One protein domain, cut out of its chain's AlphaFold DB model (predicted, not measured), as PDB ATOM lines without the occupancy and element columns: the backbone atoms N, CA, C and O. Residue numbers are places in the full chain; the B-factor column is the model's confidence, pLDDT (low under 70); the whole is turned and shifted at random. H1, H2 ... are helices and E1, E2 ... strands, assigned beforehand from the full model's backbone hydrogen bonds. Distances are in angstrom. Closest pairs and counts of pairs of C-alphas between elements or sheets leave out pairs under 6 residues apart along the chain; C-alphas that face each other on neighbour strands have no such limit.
ATOM      1  N   LEU A  31     131.377 116.807  90.916       89.12
ATOM      2  CA  LEU A  31     131.571 116.425  89.517       89.12
ATOM      3  C   LEU A  31     132.065 117.604  88.684       89.12
ATOM      4  O   LEU A  31     131.438 118.668  88.656       89.12
ATOM      5  N   ASP A  32     133.134 117.368  87.933       91.56
ATOM      6  CA  ASP A  32     133.613 118.273  86.897       91.56
ATOM      7  C   ASP A  32     132.999 117.887  85.550       91.56
ATOM      8  O   ASP A  32     132.939 116.711  85.198       91.56
ATOM      9  N   PHE A  33     132.530 118.870  84.783       91.06
ATOM     10  CA  PHE A  33     131.901 118.618  83.487       91.06
ATOM     11  C   PHE A  33     132.122 119.766  82.497       91.06
ATOM     12  O   PHE A  33     132.339 120.926  82.868       91.06
ATOM     13  N   ILE A  34     132.033 119.438  81.206       93.00
ATOM     14  CA  ILE A  34     132.089 120.409  80.110       93.00
ATOM     15  C   ILE A  34     130.707 121.058  79.951       93.00
ATOM     16  O   ILE A  34     129.767 120.432  79.469       93.00
ATOM     17  N   ASP A  35     130.592 122.329  80.325       93.31
ATOM     18  CA  ASP A  35     129.358 123.124  80.248       93.31
ATOM     19  C   ASP A  35     129.068 123.616  78.823       93.31
ATOM     20  O   ASP A  35     127.922 123.652  78.382       93.31
ATOM     21  N   SER A  36     130.116 123.984  78.082       93.00
ATOM     22  CA  SER A  36     130.003 124.414  76.686       93.00
ATOM     23  C   SER A  36     131.235 124.004  75.889       93.00
ATOM     24  O   SER A  36     132.343 123.996  76.430       93.00
ATOM     25  N   PHE A  37     131.034 123.671  74.615       94.06
ATOM     26  CA  PHE A  37     132.089 123.330  73.667       94.06
ATOM     27  C   PHE A  37     131.680 123.785  72.265       94.06
ATOM     28  O   PHE A  37     130.623 123.390  71.769       94.06
ATOM     29  N   GLU A  38     132.510 124.601  71.629       92.94
ATOM     30  CA  GLU A  38     132.298 125.110  70.278       92.94
ATOM     31  C   GLU A  38     133.640 125.222  69.551       92.94
ATOM     32  O   GLU A  38     134.613 125.752  70.089       92.94
ATOM     33  N   PHE A  39     133.683 124.725  68.317       92.69
ATOM     34  CA  PHE A  39     134.835 124.851  67.433       92.69
ATOM     35  C   PHE A  39     134.392 125.484  66.117       92.69
ATOM     36  O   PHE A  39     133.538 124.935  65.419       92.69
ATOM     37  N   ASP A  40     134.983 126.628  65.789       90.06
ATOM     38  CA  ASP A  40     134.804 127.300  64.509       90.06
ATOM     39  C   ASP A  40     135.941 126.905  63.561       90.06
ATOM     40  O   ASP A  40     137.095 127.298  63.752       90.06
ATOM     41  N   SER A  41     135.604 126.132  62.529       83.31
ATOM     42  CA  SER A  41     136.544 125.650  61.516       83.31
ATOM     43  C   SER A  41     137.072 126.741  60.589       83.31
ATOM     44  O   SER A  41     138.157 126.582  60.037       83.31
ATOM     45  N   GLU A  42     136.323 127.828  60.372       85.00
ATOM     46  CA  GLU A  42     136.754 128.907  59.472       85.00
ATOM     47  C   GLU A  42     137.884 129.714  60.115       85.00
ATOM     48  O   GLU A  42     138.876 130.063  59.474       85.00
ATOM     49  N   THR A  43     137.753 129.986  61.415       86.25
ATOM     50  CA  THR A  43     138.728 130.783  62.169       86.25
ATOM     51  C   THR A  43     139.732 129.938  62.958       86.25
ATOM     52  O   THR A  43     140.725 130.482  63.451       86.25
ATOM     53  N   ASN A  44     139.521 128.617  63.033       88.19
ATOM     54  CA  ASN A  44     140.202 127.673  63.928       88.19
ATOM     55  C   ASN A  44     140.121 128.090  65.406       88.19
ATOM     56  O   ASN A  44     141.074 127.916  66.168       88.19
ATOM     57  N   THR A  45     138.996 128.673  65.816       93.69
ATOM     58  CA  THR A  45     138.786 129.121  67.198       93.69
ATOM     59  C   THR A  45     138.097 128.027  68.000       93.69
ATOM     60  O   THR A  45     136.998 127.601  67.653       93.69
ATOM     61  N   LEU A  46     138.728 127.590  69.091       94.69
ATOM     62  CA  LEU A  46     138.143 126.662  70.053       94.69
ATOM     63  C   LEU A  46     137.697 127.433  71.297       94.69
ATOM     64  O   LEU A  46     138.483 128.163  71.908       94.69
ATOM     65  N   SER A  47     136.441 127.235  71.683       95.94
ATOM     66  CA  SER A  47     135.847 127.778  72.899       95.94
ATOM     67  C   SER A  47     135.239 126.665  73.741       95.94
ATOM     68  O   SER A  47     134.403 125.905  73.260       95.94
ATOM     69  N   PHE A  48     135.621 126.576  75.011       95.56
ATOM     70  CA  PHE A  48     134.966 125.677  75.956       95.56
ATOM     71  C   PHE A  48     134.968 126.227  77.382       95.56
ATOM     72  O   PHE A  48     135.797 127.060  77.768       95.56
ATOM     73  N   HIS A  49     134.023 125.741  78.180       96.12
ATOM     74  CA  HIS A  49     133.884 126.089  79.592       96.12
ATOM     75  C   HIS A  49     133.716 124.814  80.410       96.12
ATOM     76  O   HIS A  49     132.800 124.042  80.151       96.12
ATOM     77  N   ILE A  50     134.594 124.607  81.390       94.00
ATOM     78  CA  ILE A  50     134.500 123.519  82.366       94.00
ATOM     79  C   ILE A  50     134.050 124.100  83.700       94.00
ATOM     80  O   ILE A  50     134.617 125.091  84.185       94.00
ATOM     81  N   LYS A  51     133.042 123.465  84.295       94.50
ATOM     82  CA  LYS A  51     132.503 123.820  85.605       94.50
ATOM     83  C   LYS A  51     132.619 122.640  86.560       94.50
ATOM     84  O   LYS A  51     132.477 121.493  86.156       94.50
ATOM     85  N   HIS A  52     132.820 122.964  87.827       92.81
ATOM     86  CA  HIS A  52     132.716 122.036  88.939       92.81
ATOM     87  C   HIS A  52     131.351 122.216  89.599       92.81
ATOM     88  O   HIS A  52     130.964 123.340  89.941       92.81
ATOM     89  N   LYS A  53     130.609 121.123  89.763       92.25
ATOM     90  CA  LYS A  53     129.350 121.067  90.505       92.25
ATOM     91  C   LYS A  53     129.632 120.480  91.882       92.25
ATOM     92  O   LYS A  53     130.043 119.331  91.977       92.25
ATOM     93  N   SER A  54     129.328 121.241  92.928       90.19
ATOM     94  CA  SER A  54     129.349 120.755  94.308       90.19
ATOM     95  C   SER A  54     127.928 120.730  94.862       90.19
ATOM     96  O   SER A  54     127.233 121.755  94.819       90.19
ATOM     97  N   MET A  55     127.508 119.596  95.411       88.44
ATOM     98  CA  MET A  55     126.232 119.450  96.111       88.44
ATOM     99  C   MET A  55     126.506 119.339  97.612       88.44
ATOM    100  O   MET A  55     127.324 118.537  98.033       88.44
ATOM    101  N   LYS A  56     125.873 120.177  98.437       84.88
ATOM    102  CA  LYS A  56     126.029 120.149  99.902       84.88
ATOM    103  C   LYS A  56     124.664 120.146 100.570       84.88
ATOM    104  O   LYS A  56     123.770 120.830 100.076       84.88
ATOM    105  N   PRO A  57     124.478 119.442 101.691       81.25
ATOM    106  CA  PRO A  57     123.193 119.414 102.365       81.25
ATOM    107  C   PRO A  57     122.906 120.811 102.922       81.25
ATOM    108  O   PRO A  57     123.776 121.482 103.486       81.25
ATOM    109  N   LYS A  58     121.687 121.293 102.709       83.94
ATOM    110  CA  LYS A  58     121.249 122.608 103.163       83.94
ATOM    111  C   LYS A  58     120.549 122.440 104.504       83.94
ATOM    112  O   LYS A  58     119.582 121.692 104.614       83.94
ATOM    113  N   ILE A  59     121.030 123.158 105.515       84.56
ATOM    114  CA  ILE A  59     120.355 123.218 106.814       84.56
ATOM    115  C   ILE A  59     119.045 123.979 106.611       84.56
ATOM    116  O   ILE A  59     119.070 125.157 106.246       84.56
ATOM    117  N   THR A  60     117.912 123.313 106.817       85.38
ATOM    118  CA  THR A  60     116.585 123.931 106.678       85.38
ATOM    119  C   THR A  60     116.077 124.462 108.009       85.38
ATOM    120  O   THR A  60     115.456 125.522 108.055       85.38
ATOM    121  N   ARG A  61     116.399 123.777 109.111       85.50
ATOM    122  CA  ARG A  61     116.041 124.196 110.471       85.50
ATOM    123  C   ARG A  61     117.001 123.637 111.514       85.50
ATOM    124  O   ARG A  61     117.733 122.684 111.260       85.50
ATOM    125  N   TYR A  62     116.961 124.215 112.709       87.88
ATOM    126  CA  TYR A  62     117.639 123.687 113.890       87.88
ATOM    127  C   TYR A  62     116.598 123.222 114.903       87.88
ATOM    128  O   TYR A  62     115.671 123.965 115.221       87.88
ATOM    129  N   VAL A  63     116.770 122.016 115.432       87.56
ATOM    130  CA  VAL A  63     115.983 121.506 116.562       87.56
ATOM    131  C   VAL A  63     116.856 121.589 117.807       87.56
ATOM    132  O   VAL A  63     118.039 121.262 117.753       87.56
ATOM    133  N   THR A  64     116.299 122.068 118.918       85.62
ATOM    134  CA  THR A  64     117.048 122.209 120.175       85.62
ATOM    135  C   THR A  64     116.508 121.231 121.208       85.62
ATOM    136  O   THR A  64     115.306 121.215 121.456       85.62
ATOM    137  N   TYR A  65     117.388 120.446 121.829       71.56
ATOM    138  CA  TYR A  65     117.056 119.595 122.975       71.56
ATOM    139  C   TYR A  65     118.150 119.748 124.032       71.56
ATOM    140  O   TYR A  65     119.332 119.676 123.698       71.56
ATOM    141  N   ASN A  66     117.783 120.004 125.293       76.56
ATOM    142  CA  ASN A  66     118.731 120.239 126.394       76.56
ATOM    143  C   ASN A  66     119.865 121.228 126.037       76.56
ATOM    144  O   ASN A  66     121.037 120.927 126.233       76.56
ATOM    145  N   TYR A  67     119.518 122.396 125.482       76.31
ATOM    146  CA  TYR A  67     120.453 123.457 125.052       76.31
ATOM    147  C   TYR A  67     121.389 123.116 123.875       76.31
ATOM    148  O   TYR A  67     122.094 124.004 123.394       76.31
ATOM    149  N   ASN A  68     121.341 121.898 123.331       74.81
ATOM    150  CA  ASN A  68     122.104 121.521 122.142       74.81
ATOM    151  C   ASN A  68     121.277 121.736 120.870       74.81
ATOM    152  O   ASN A  68     120.167 121.215 120.745       74.81
ATOM    153  N   LYS A  69     121.824 122.509 119.922       85.25
ATOM    154  CA  LYS A  69     121.226 122.754 118.601       85.25
ATOM    155  C   LYS A  69     121.687 121.690 117.607       85.25
ATOM    156  O   LYS A  69     122.864 121.648 117.260       85.25
ATOM    157  N   THR A  70     120.749 120.909 117.090       85.88
ATOM    158  CA  THR A  70     120.993 119.903 116.052       85.88
ATOM    159  C   THR A  70     120.456 120.408 114.708       85.88
ATOM    160  O   THR A  70     119.275 120.762 114.628       85.88
ATOM    161  N   PRO A  71     121.286 120.489 113.651       84.94
ATOM    162  CA  PRO A  71     120.822 120.861 112.319       84.94
ATOM    163  C   PRO A  71     119.989 119.736 111.697       84.94
ATOM    164  O   PRO A  71     120.357 118.566 111.771       84.94
ATOM    165  N   ILE A  72     118.886 120.105 111.051       83.56
ATOM    166  CA  ILE A  72     118.073 119.225 110.214       83.56
ATOM    167  C   ILE A  72     118.305 119.623 108.753       83.56
ATOM    168  O   ILE A  72     118.228 120.806 108.403       83.56
ATOM    169  N   TYR A  73     118.609 118.632 107.915       83.44
ATOM    170  CA  TYR A  73     118.884 118.794 106.490       83.44
ATOM    171  C   TYR A  73     117.741 118.166 105.689       83.44
ATOM    172  O   TYR A  73     117.611 116.947 105.668       83.44
ATOM    173  N   GLU A  74     116.899 118.985 105.062       79.19
ATOM    174  CA  GLU A  74     115.782 118.507 104.221       79.19
ATOM    175  C   GLU A  74     116.008 118.801 102.726       79.19
ATOM    176  O   GLU A  74     115.356 118.200 101.882       79.19
ATOM    177  N   ASP A  75     116.971 119.671 102.397       81.00
ATOM    178  CA  ASP A  75     117.269 120.135 101.037       81.00
ATOM    179  C   ASP A  75     118.757 119.964 100.685       81.00
ATOM    180  O   ASP A  75     119.619 119.794 101.552       81.00
ATOM    181  N   VAL A  76     119.087 120.129  99.399       84.88
ATOM    182  CA  VAL A  76     120.468 120.184  98.895       84.88
ATOM    183  C   VAL A  76     120.757 121.552  98.270       84.88
ATOM    184  O   VAL A  76     120.007 122.065  97.443       84.88
ATOM    185  N   SER A  77     121.876 122.158  98.653       82.94
ATOM    186  CA  SER A  77     122.455 123.333  98.008       82.94
ATOM    187  C   SER A  77     123.384 122.894  96.880       82.94
ATOM    188  O   SER A  77     124.385 122.220  97.114       82.94
ATOM    189  N   ILE A  78     123.072 123.310  95.653       87.62
ATOM    190  CA  ILE A  78     123.918 123.085  94.477       87.62
ATOM    191  C   ILE A  78     124.694 124.369  94.192       87.62
ATOM    192  O   ILE A  78     124.107 125.449  94.098       87.62
ATOM    193  N   ARG A  79     126.014 124.264  94.044       89.00
ATOM    194  CA  ARG A  79     126.874 125.366  93.600       89.00
ATOM    195  C   ARG A  79     127.675 124.945  92.382       89.00
ATOM    196  O   ARG A  79     128.118 123.804  92.292       89.00
ATOM    197  N   TYR A  80     127.881 125.900  91.484       91.50
ATOM    198  CA  TYR A  80     128.714 125.741  90.300       91.50
ATOM    199  C   TYR A  80     129.879 126.722  90.381       91.50
ATOM    200  O   TYR A  80     129.658 127.920  90.567       91.50
ATOM    201  N   SER A  81     131.105 126.238  90.221       92.38
ATOM    202  CA  SER A  81     132.298 127.079  90.098       92.38
ATOM    203  C   SER A  81     132.957 126.869  88.737       92.38
ATOM    204  O   SER A  81     132.858 125.809  88.124       92.38
ATOM    205  N   SER A  82     133.587 127.918  88.210       91.44
ATOM    206  CA  SER A  82     134.282 127.861  86.922       91.44
ATOM    207  C   SER A  82     135.705 127.351  87.127       91.44
ATOM    208  O   SER A  82     136.490 128.034  87.781       91.44
ATOM    209  N   LEU A  83     136.058 126.221  86.514       91.00
ATOM    210  CA  LEU A  83     137.420 125.680  86.568       91.00
ATOM    211  C   LEU A  83     138.297 126.259  85.459       91.00
ATOM    212  O   LEU A  83     139.348 126.850  85.720       91.00
ATOM    213  N   VAL A  84     137.844 126.120  84.212       93.06
ATOM    214  CA  VAL A  84     138.594 126.542  83.025       93.06
ATOM    215  C   VAL A  84     137.654 127.183  82.024       93.06
ATOM    216  O   VAL A  84     136.651 126.595  81.634       93.06
ATOM    217  N   LYS A  85     138.013 128.384  81.571       93.94
ATOM    218  CA  LYS A  85     137.378 129.051  80.437       93.94
ATOM    219  C   LYS A  85     138.424 129.232  79.349       93.94
ATOM    220  O   LYS A  85     139.388 129.973  79.539       93.94
ATOM    221  N   PHE A  86     138.239 128.544  78.233       94.50
ATOM    222  CA  PHE A  86     139.139 128.577  77.091       94.50
ATOM    223  C   PHE A  86     138.418 129.220  75.912       94.50
ATOM    224  O   PHE A  86     137.279 128.873  75.615       94.50
ATOM    225  N   ASN A  87     139.063 130.189  75.272       95.12
ATOM    226  CA  ASN A  87     138.588 130.808  74.038       95.12
ATOM    227  C   ASN A  87     139.803 131.367  73.305       95.12
ATOM    228  O   ASN A  87     140.266 132.470  73.614       95.12
ATOM    229  N   LYS A  88     140.379 130.558  72.418       94.75
ATOM    230  CA  LYS A  88     141.572 130.917  71.652       94.75
ATOM    231  C   LYS A  88     141.551 130.243  70.289       94.75
ATOM    232  O   LYS A  88     140.959 129.180  70.108       94.75
ATOM    233  N   LYS A  89     142.257 130.856  69.341       93.62
ATOM    234  CA  LYS A  89     142.629 130.199  68.090       93.62
ATOM    235  C   LYS A  89     143.623 129.081  68.389       93.62
ATOM    236  O   LYS A  89     144.594 129.318  69.103       93.62
ATOM    237  N   ILE A  90     143.378 127.901  67.836       90.38
ATOM    238  CA  ILE A  90     144.204 126.711  68.035       90.38
ATOM    239  C   ILE A  90     144.713 126.164  66.705       90.38
ATOM    240  O   ILE A  90     144.117 126.380  65.650       90.38
ATOM    241  N   ILE A  91     145.806 125.410  66.761       88.81
ATOM    242  CA  ILE A  91     146.167 124.461  65.706       88.81
ATOM    243  C   ILE A  91     145.660 123.097  66.187       88.81
ATOM    244  O   ILE A  91     146.179 122.616  67.192       88.81
ATOM    245  N   PRO A  92     144.668 122.461  65.530       84.81
ATOM    246  CA  PRO A  92     143.972 121.318  66.123       84.81
ATOM    247  C   PRO A  92     144.872 120.140  66.514       84.81
ATOM    248  O   PRO A  92     144.721 119.608  67.608       84.81
ATOM    249  N   ILE A  93     145.843 119.776  65.668       84.44
ATOM    250  CA  ILE A  93     146.796 118.685  65.950       84.44
ATOM    251  C   ILE A  93     147.640 119.021  67.187       84.44
ATOM    252  O   ILE A  93     147.652 118.266  68.153       84.44
ATOM    253  N   ARG A  94     148.247 120.214  67.204       86.38
ATOM    254  CA  ARG A  94     149.061 120.687  68.331       86.38
ATOM    255  C   ARG A  94     148.261 120.773  69.631       86.38
ATOM    256  O   ARG A  94     148.769 120.446  70.697       86.38
ATOM    257  N   PHE A  95     147.003 121.197  69.545       91.31
ATOM    258  CA  PHE A  95     146.134 121.261  70.711       91.31
ATOM    259  C   PHE A  95     145.905 119.873  71.320       91.31
ATOM    260  O   PHE A  95     145.999 119.725  72.535       91.31
ATOM    261  N   MET A  96     145.636 118.868  70.481       85.38
ATOM    262  CA  MET A  96     145.386 117.492  70.924       85.38
ATOM    263  C   MET A  96     146.639 116.794  71.465       85.38
ATOM    264  O   MET A  96     146.522 116.000  72.393       85.38
ATOM    265  N   GLU A  97     147.816 117.079  70.907       81.69
ATOM    266  CA  GLU A  97     149.066 116.397  71.270       81.69
ATOM    267  C   GLU A  97     149.832 117.088  72.408       81.69
ATOM    268  O   GLU A  97     150.484 116.414  73.200       81.69
ATOM    269  N   GLU A  98     149.755 118.418  72.516       87.56
ATOM    270  CA  GLU A  98     150.583 119.196  73.447       87.56
ATOM    271  C   GLU A  98     149.745 120.054  74.399       87.56
ATOM    272  O   GLU A  98     149.836 119.909  75.620       87.56
ATOM    273  N   GLU A  99     148.938 120.975  73.859       88.25
ATOM    274  CA  GLU A  99     148.339 122.045  74.672       88.25
ATOM    275  C   GLU A  99     147.335 121.502  75.692       88.25
ATOM    276  O   GLU A  99     147.263 122.006  76.814       88.25
ATOM    277  N   ILE A 100     146.582 120.455  75.335       88.69
ATOM    278  CA  ILE A 100     145.613 119.841  76.243       88.69
ATOM    279  C   ILE A 100     146.287 119.101  77.404       88.69
ATOM    280  O   ILE A 100     145.793 119.138  78.533       88.69
ATOM    281  N   LEU A 101     147.445 118.480  77.161       87.12
ATOM    282  CA  LEU A 101     148.196 117.767  78.196       87.12
ATOM    283  C   LEU A 101     148.753 118.734  79.246       87.12
ATOM    284  O   LEU A 101     148.822 118.388  80.422       87.12
ATOM    285  N   GLN A 102     149.065 119.967  78.839       88.62
ATOM    286  CA  GLN A 102     149.558 121.034  79.716       88.62
ATOM    287  C   GLN A 102     148.458 121.669  80.593       88.62
ATOM    288  O   GLN A 102     148.744 122.521  81.440       88.62
ATOM    289  N   MET A 103     147.185 121.284  80.425       87.62
ATOM    290  CA  MET A 103     146.081 121.815  81.227       87.62
ATOM    291  C   MET A 103     145.968 121.111  82.585       87.62
ATOM    292  O   MET A 103     145.159 120.208  82.778       87.62
ATOM    293  N   ASN A 104     146.733 121.590  83.568       85.62
ATOM    294  CA  ASN A 104     146.811 120.994  84.914       85.62
ATOM    295  C   ASN A 104     145.520 121.091  85.754       85.62
ATOM    296  O   ASN A 104     145.412 120.439  86.785       85.62
ATOM    297  N   LYS A 105     144.557 121.935  85.363       84.31
ATOM    298  CA  LYS A 105     143.304 122.169  86.114       84.31
ATOM    299  C   LYS A 105     142.165 121.219  85.731       84.31
ATOM    300  O   LYS A 105     141.043 121.419  86.180       84.31
ATOM    301  N   ILE A 106     142.432 120.272  84.839       87.94
ATOM    302  CA  ILE A 106     141.438 119.380  84.249       87.94
ATOM    303  C   ILE A 106     141.925 117.949  84.480       87.94
ATOM    304  O   ILE A 106     143.110 117.672  84.282       87.94
ATOM    305  N   ASN A 107     141.029 117.059  84.904       88.81
ATOM    306  CA  ASN A 107     141.334 115.634  85.022       88.81
ATOM    307  C   ASN A 107     141.521 114.989  83.634       88.81
ATOM    308  O   ASN A 107     141.146 115.553  82.604       88.81
ATOM    309  N   ASP A 108     142.109 113.797  83.595       88.00
ATOM    310  CA  ASP A 108     142.411 113.147  82.317       88.00
ATOM    311  C   ASP A 108     141.144 112.700  81.571       88.00
ATOM    312  O   ASP A 108     141.097 112.806  80.345       88.00
ATOM    313  N   ASP A 109     140.075 112.339  82.286       88.06
ATOM    314  CA  ASP A 109     138.788 111.971  81.680       88.06
ATOM    315  C   ASP A 109     138.178 113.123  80.866       88.06
ATOM    316  O   ASP A 109     137.774 112.939  79.715       88.06
ATOM    317  N   LEU A 110     138.173 114.347  81.409       91.44
ATOM    318  CA  LEU A 110     137.676 115.519  80.687       91.44
ATOM    319  C   LEU A 110     138.613 115.937  79.553       91.44
ATOM    320  O   LEU A 110     138.138 116.465  78.545       91.44
ATOM    321  N   LYS A 111     139.929 115.701  79.670       90.75
ATOM    322  CA  LYS A 111     140.853 115.909  78.542       90.75
ATOM    323  C   LYS A 111     140.503 114.969  77.391       90.75
ATOM    324  O   LYS A 111     140.372 115.425  76.256       90.75
ATOM    325  N   VAL A 112     140.284 113.685  77.675       89.12
ATOM    326  CA  VAL A 112     139.850 112.702  76.672       89.12
ATOM    327  C   VAL A 112     138.509 113.113  76.057       89.12
ATOM    328  O   VAL A 112     138.364 113.102  74.833       89.12
ATOM    329  N   GLU A 113     137.544 113.553  76.869       91.44
ATOM    330  CA  GLU A 113     136.249 114.029  76.373       91.44
ATOM    331  C   GLU A 113     136.395 115.252  75.446       91.44
ATOM    332  O   GLU A 113     135.774 115.299  74.380       91.44
ATOM    333  N   LEU A 114     137.248 116.221  75.798       91.81
ATOM    334  CA  LEU A 114     137.549 117.388  74.964       91.81
ATOM    335  C   LEU A 114     138.190 116.999  73.624       91.81
ATOM    336  O   LEU A 114     137.775 117.523  72.588       91.81
ATOM    337  N   VAL A 115     139.162 116.078  73.624       90.12
ATOM    338  CA  VAL A 115     139.784 115.564  72.386       90.12
ATOM    339  C   VAL A 115     138.741 114.885  71.513       90.12
ATOM    340  O   VAL A 115     138.671 115.155  70.316       90.12
ATOM    341  N   ASN A 116     137.886 114.048  72.098       89.19
ATOM    342  CA  ASN A 116     136.833 113.355  71.362       89.19
ATOM    343  C   ASN A 116     135.828 114.336  70.747       89.19
ATOM    344  O   ASN A 116     135.478 114.201  69.571       89.19
ATOM    345  N   LYS A 117     135.409 115.365  71.495       90.62
ATOM    346  CA  LYS A 117     134.536 116.430  70.977       90.62
ATOM    347  C   LYS A 117     135.204 117.215  69.851       90.62
ATOM    348  O   LYS A 117     134.564 117.471  68.832       90.62
ATOM    349  N   LEU A 118     136.489 117.544  69.987       89.00
ATOM    350  CA  LEU A 118     137.239 118.236  68.940       89.00
ATOM    351  C   LEU A 118     137.383 117.370  67.685       89.00
ATOM    352  O   LEU A 118     137.069 117.836  66.595       89.00
ATOM    353  N   ASN A 119     137.767 116.101  67.825       86.00
ATOM    354  CA  ASN A 119     137.848 115.141  66.722       86.00
ATOM    355  C   ASN A 119     136.507 114.970  66.005       86.00
ATOM    356  O   ASN A 119     136.455 114.910  64.776       86.00
ATOM    357  N   PHE A 120     135.403 114.935  66.748       85.06
ATOM    358  CA  PHE A 120     134.070 114.905  66.161       85.06
ATOM    359  C   PHE A 120     133.762 116.171  65.346       85.06
ATOM    360  O   PHE A 120     133.283 116.074  64.217       85.06
ATOM    361  N   CYS A 121     134.080 117.359  65.867       84.25
ATOM    362  CA  CYS A 121     133.943 118.609  65.117       84.25
ATOM    363  C   CYS A 121     134.835 118.627  63.868       84.25
ATOM    364  O   CYS A 121     134.370 118.985  62.787       84.25
ATOM    365  N   LEU A 122     136.085 118.181  63.979       81.56
ATOM    366  CA  LEU A 122     137.005 118.103  62.848       81.56
ATOM    367  C   LEU A 122     136.516 117.100  61.804       81.56
ATOM    368  O   LEU A 122     136.431 117.465  60.646       81.56
ATOM    369  N   SER A 123     136.103 115.890  62.178       73.25
ATOM    370  CA  SER A 123     135.603 114.881  61.225       73.25
ATOM    371  C   SER A 123     134.342 115.307  60.466       73.25
ATOM    372  O   SER A 123     134.141 114.892  59.327       73.25
ATOM    373  N   LYS A 124     133.505 116.164  61.061       67.31
ATOM    374  CA  LYS A 124     132.337 116.745  60.382       67.31
ATOM    375  C   LYS A 124     132.692 117.842  59.381       67.31
ATOM    376  O   LYS A 124     131.890 118.113  58.492       67.31
ATOM    377  N   THR A 125     133.857 118.466  59.531       56.84
ATOM    378  CA  THR A 125     134.236 119.673  58.779       56.84
ATOM    379  C   THR A 125     135.464 119.467  57.888       56.84
ATOM    380  O   THR A 125     135.697 120.218  56.949       56.84
ATOM    381  N   TYR A 126     136.226 118.414  58.157       50.44
ATOM    382  CA  TYR A 126     137.465 118.025  57.516       50.44
ATOM    383  C   TYR A 126     137.348 116.538  57.187       50.44
ATOM    384  O   TYR A 126     137.469 115.686  58.067       50.44
ATOM    385  N   ILE A 127     137.091 116.213  55.921       51.09
ATOM    386  CA  ILE A 127     137.342 114.859  55.432       51.09
ATOM    387  C   ILE A 127     138.857 114.793  55.232       51.09
ATOM    388  O   ILE A 127     139.385 115.524  54.392       51.09
TER     389      ILE A 127
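Overview. This is residues 31 to 127 of the 301 residues of an uncharacterized protein of Mycoplasma penetrans (strain HF-2) (UniProt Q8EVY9). The hairpin of E2 and E3 forms a long, twisted arm; at its base E1 joins as a third strand, H2 covers E1, and short H1 lies near H2. The 97 printed residues hold three named strands, then two named helices: mixed class, with E1 - E2 - E3 an antiparallel meander, each strand neighbouring the one before. The whole is extended, radius of gyration of the C-alphas 20.6 A, spanning 72 by 22 by 18 A.

Arrangement. E2, residues 45 to 65, is antiparallel to E3, residues 68 to 89, at 172 degrees; N 77 and O 56 are 2.7 A apart. E3 bends by 62 degrees at residue 74. E1, residues 31 to 40, is antiparallel to E2 at 155 degrees; N 35 and O 49 are 2.8 A apart. H2, residues 108 to 125, is on the sheet at a height of 8.8 A, along the strands; its closest C-alpha pair with E1 is Cys 121 and Phe 39, 6.7 A. H1, residues 92 to 99, only grazes the sheet and is close to but not clearly touching H2, C-alphas 96 and 115 being 6.1 A apart. In both helices every O i to N i+4 pair is within hydrogen-bond range.

Along the chain. E2 measures 60.6 A, E3 58.5 A, E1 27.5 A and H2 25.8 A; E1 begins at C-alpha 31 (131.571, 116.425, 89.517), H2 ends at C-alpha 125 (134.236, 119.673, 58.779).

Size, cuts and confidence. The C-alphas farthest apart, Asn 66 and Ile 127, are 73.6 A apart; the printed part has no cut, no link is long, and residues 124 to 127 have pLDDT under 70.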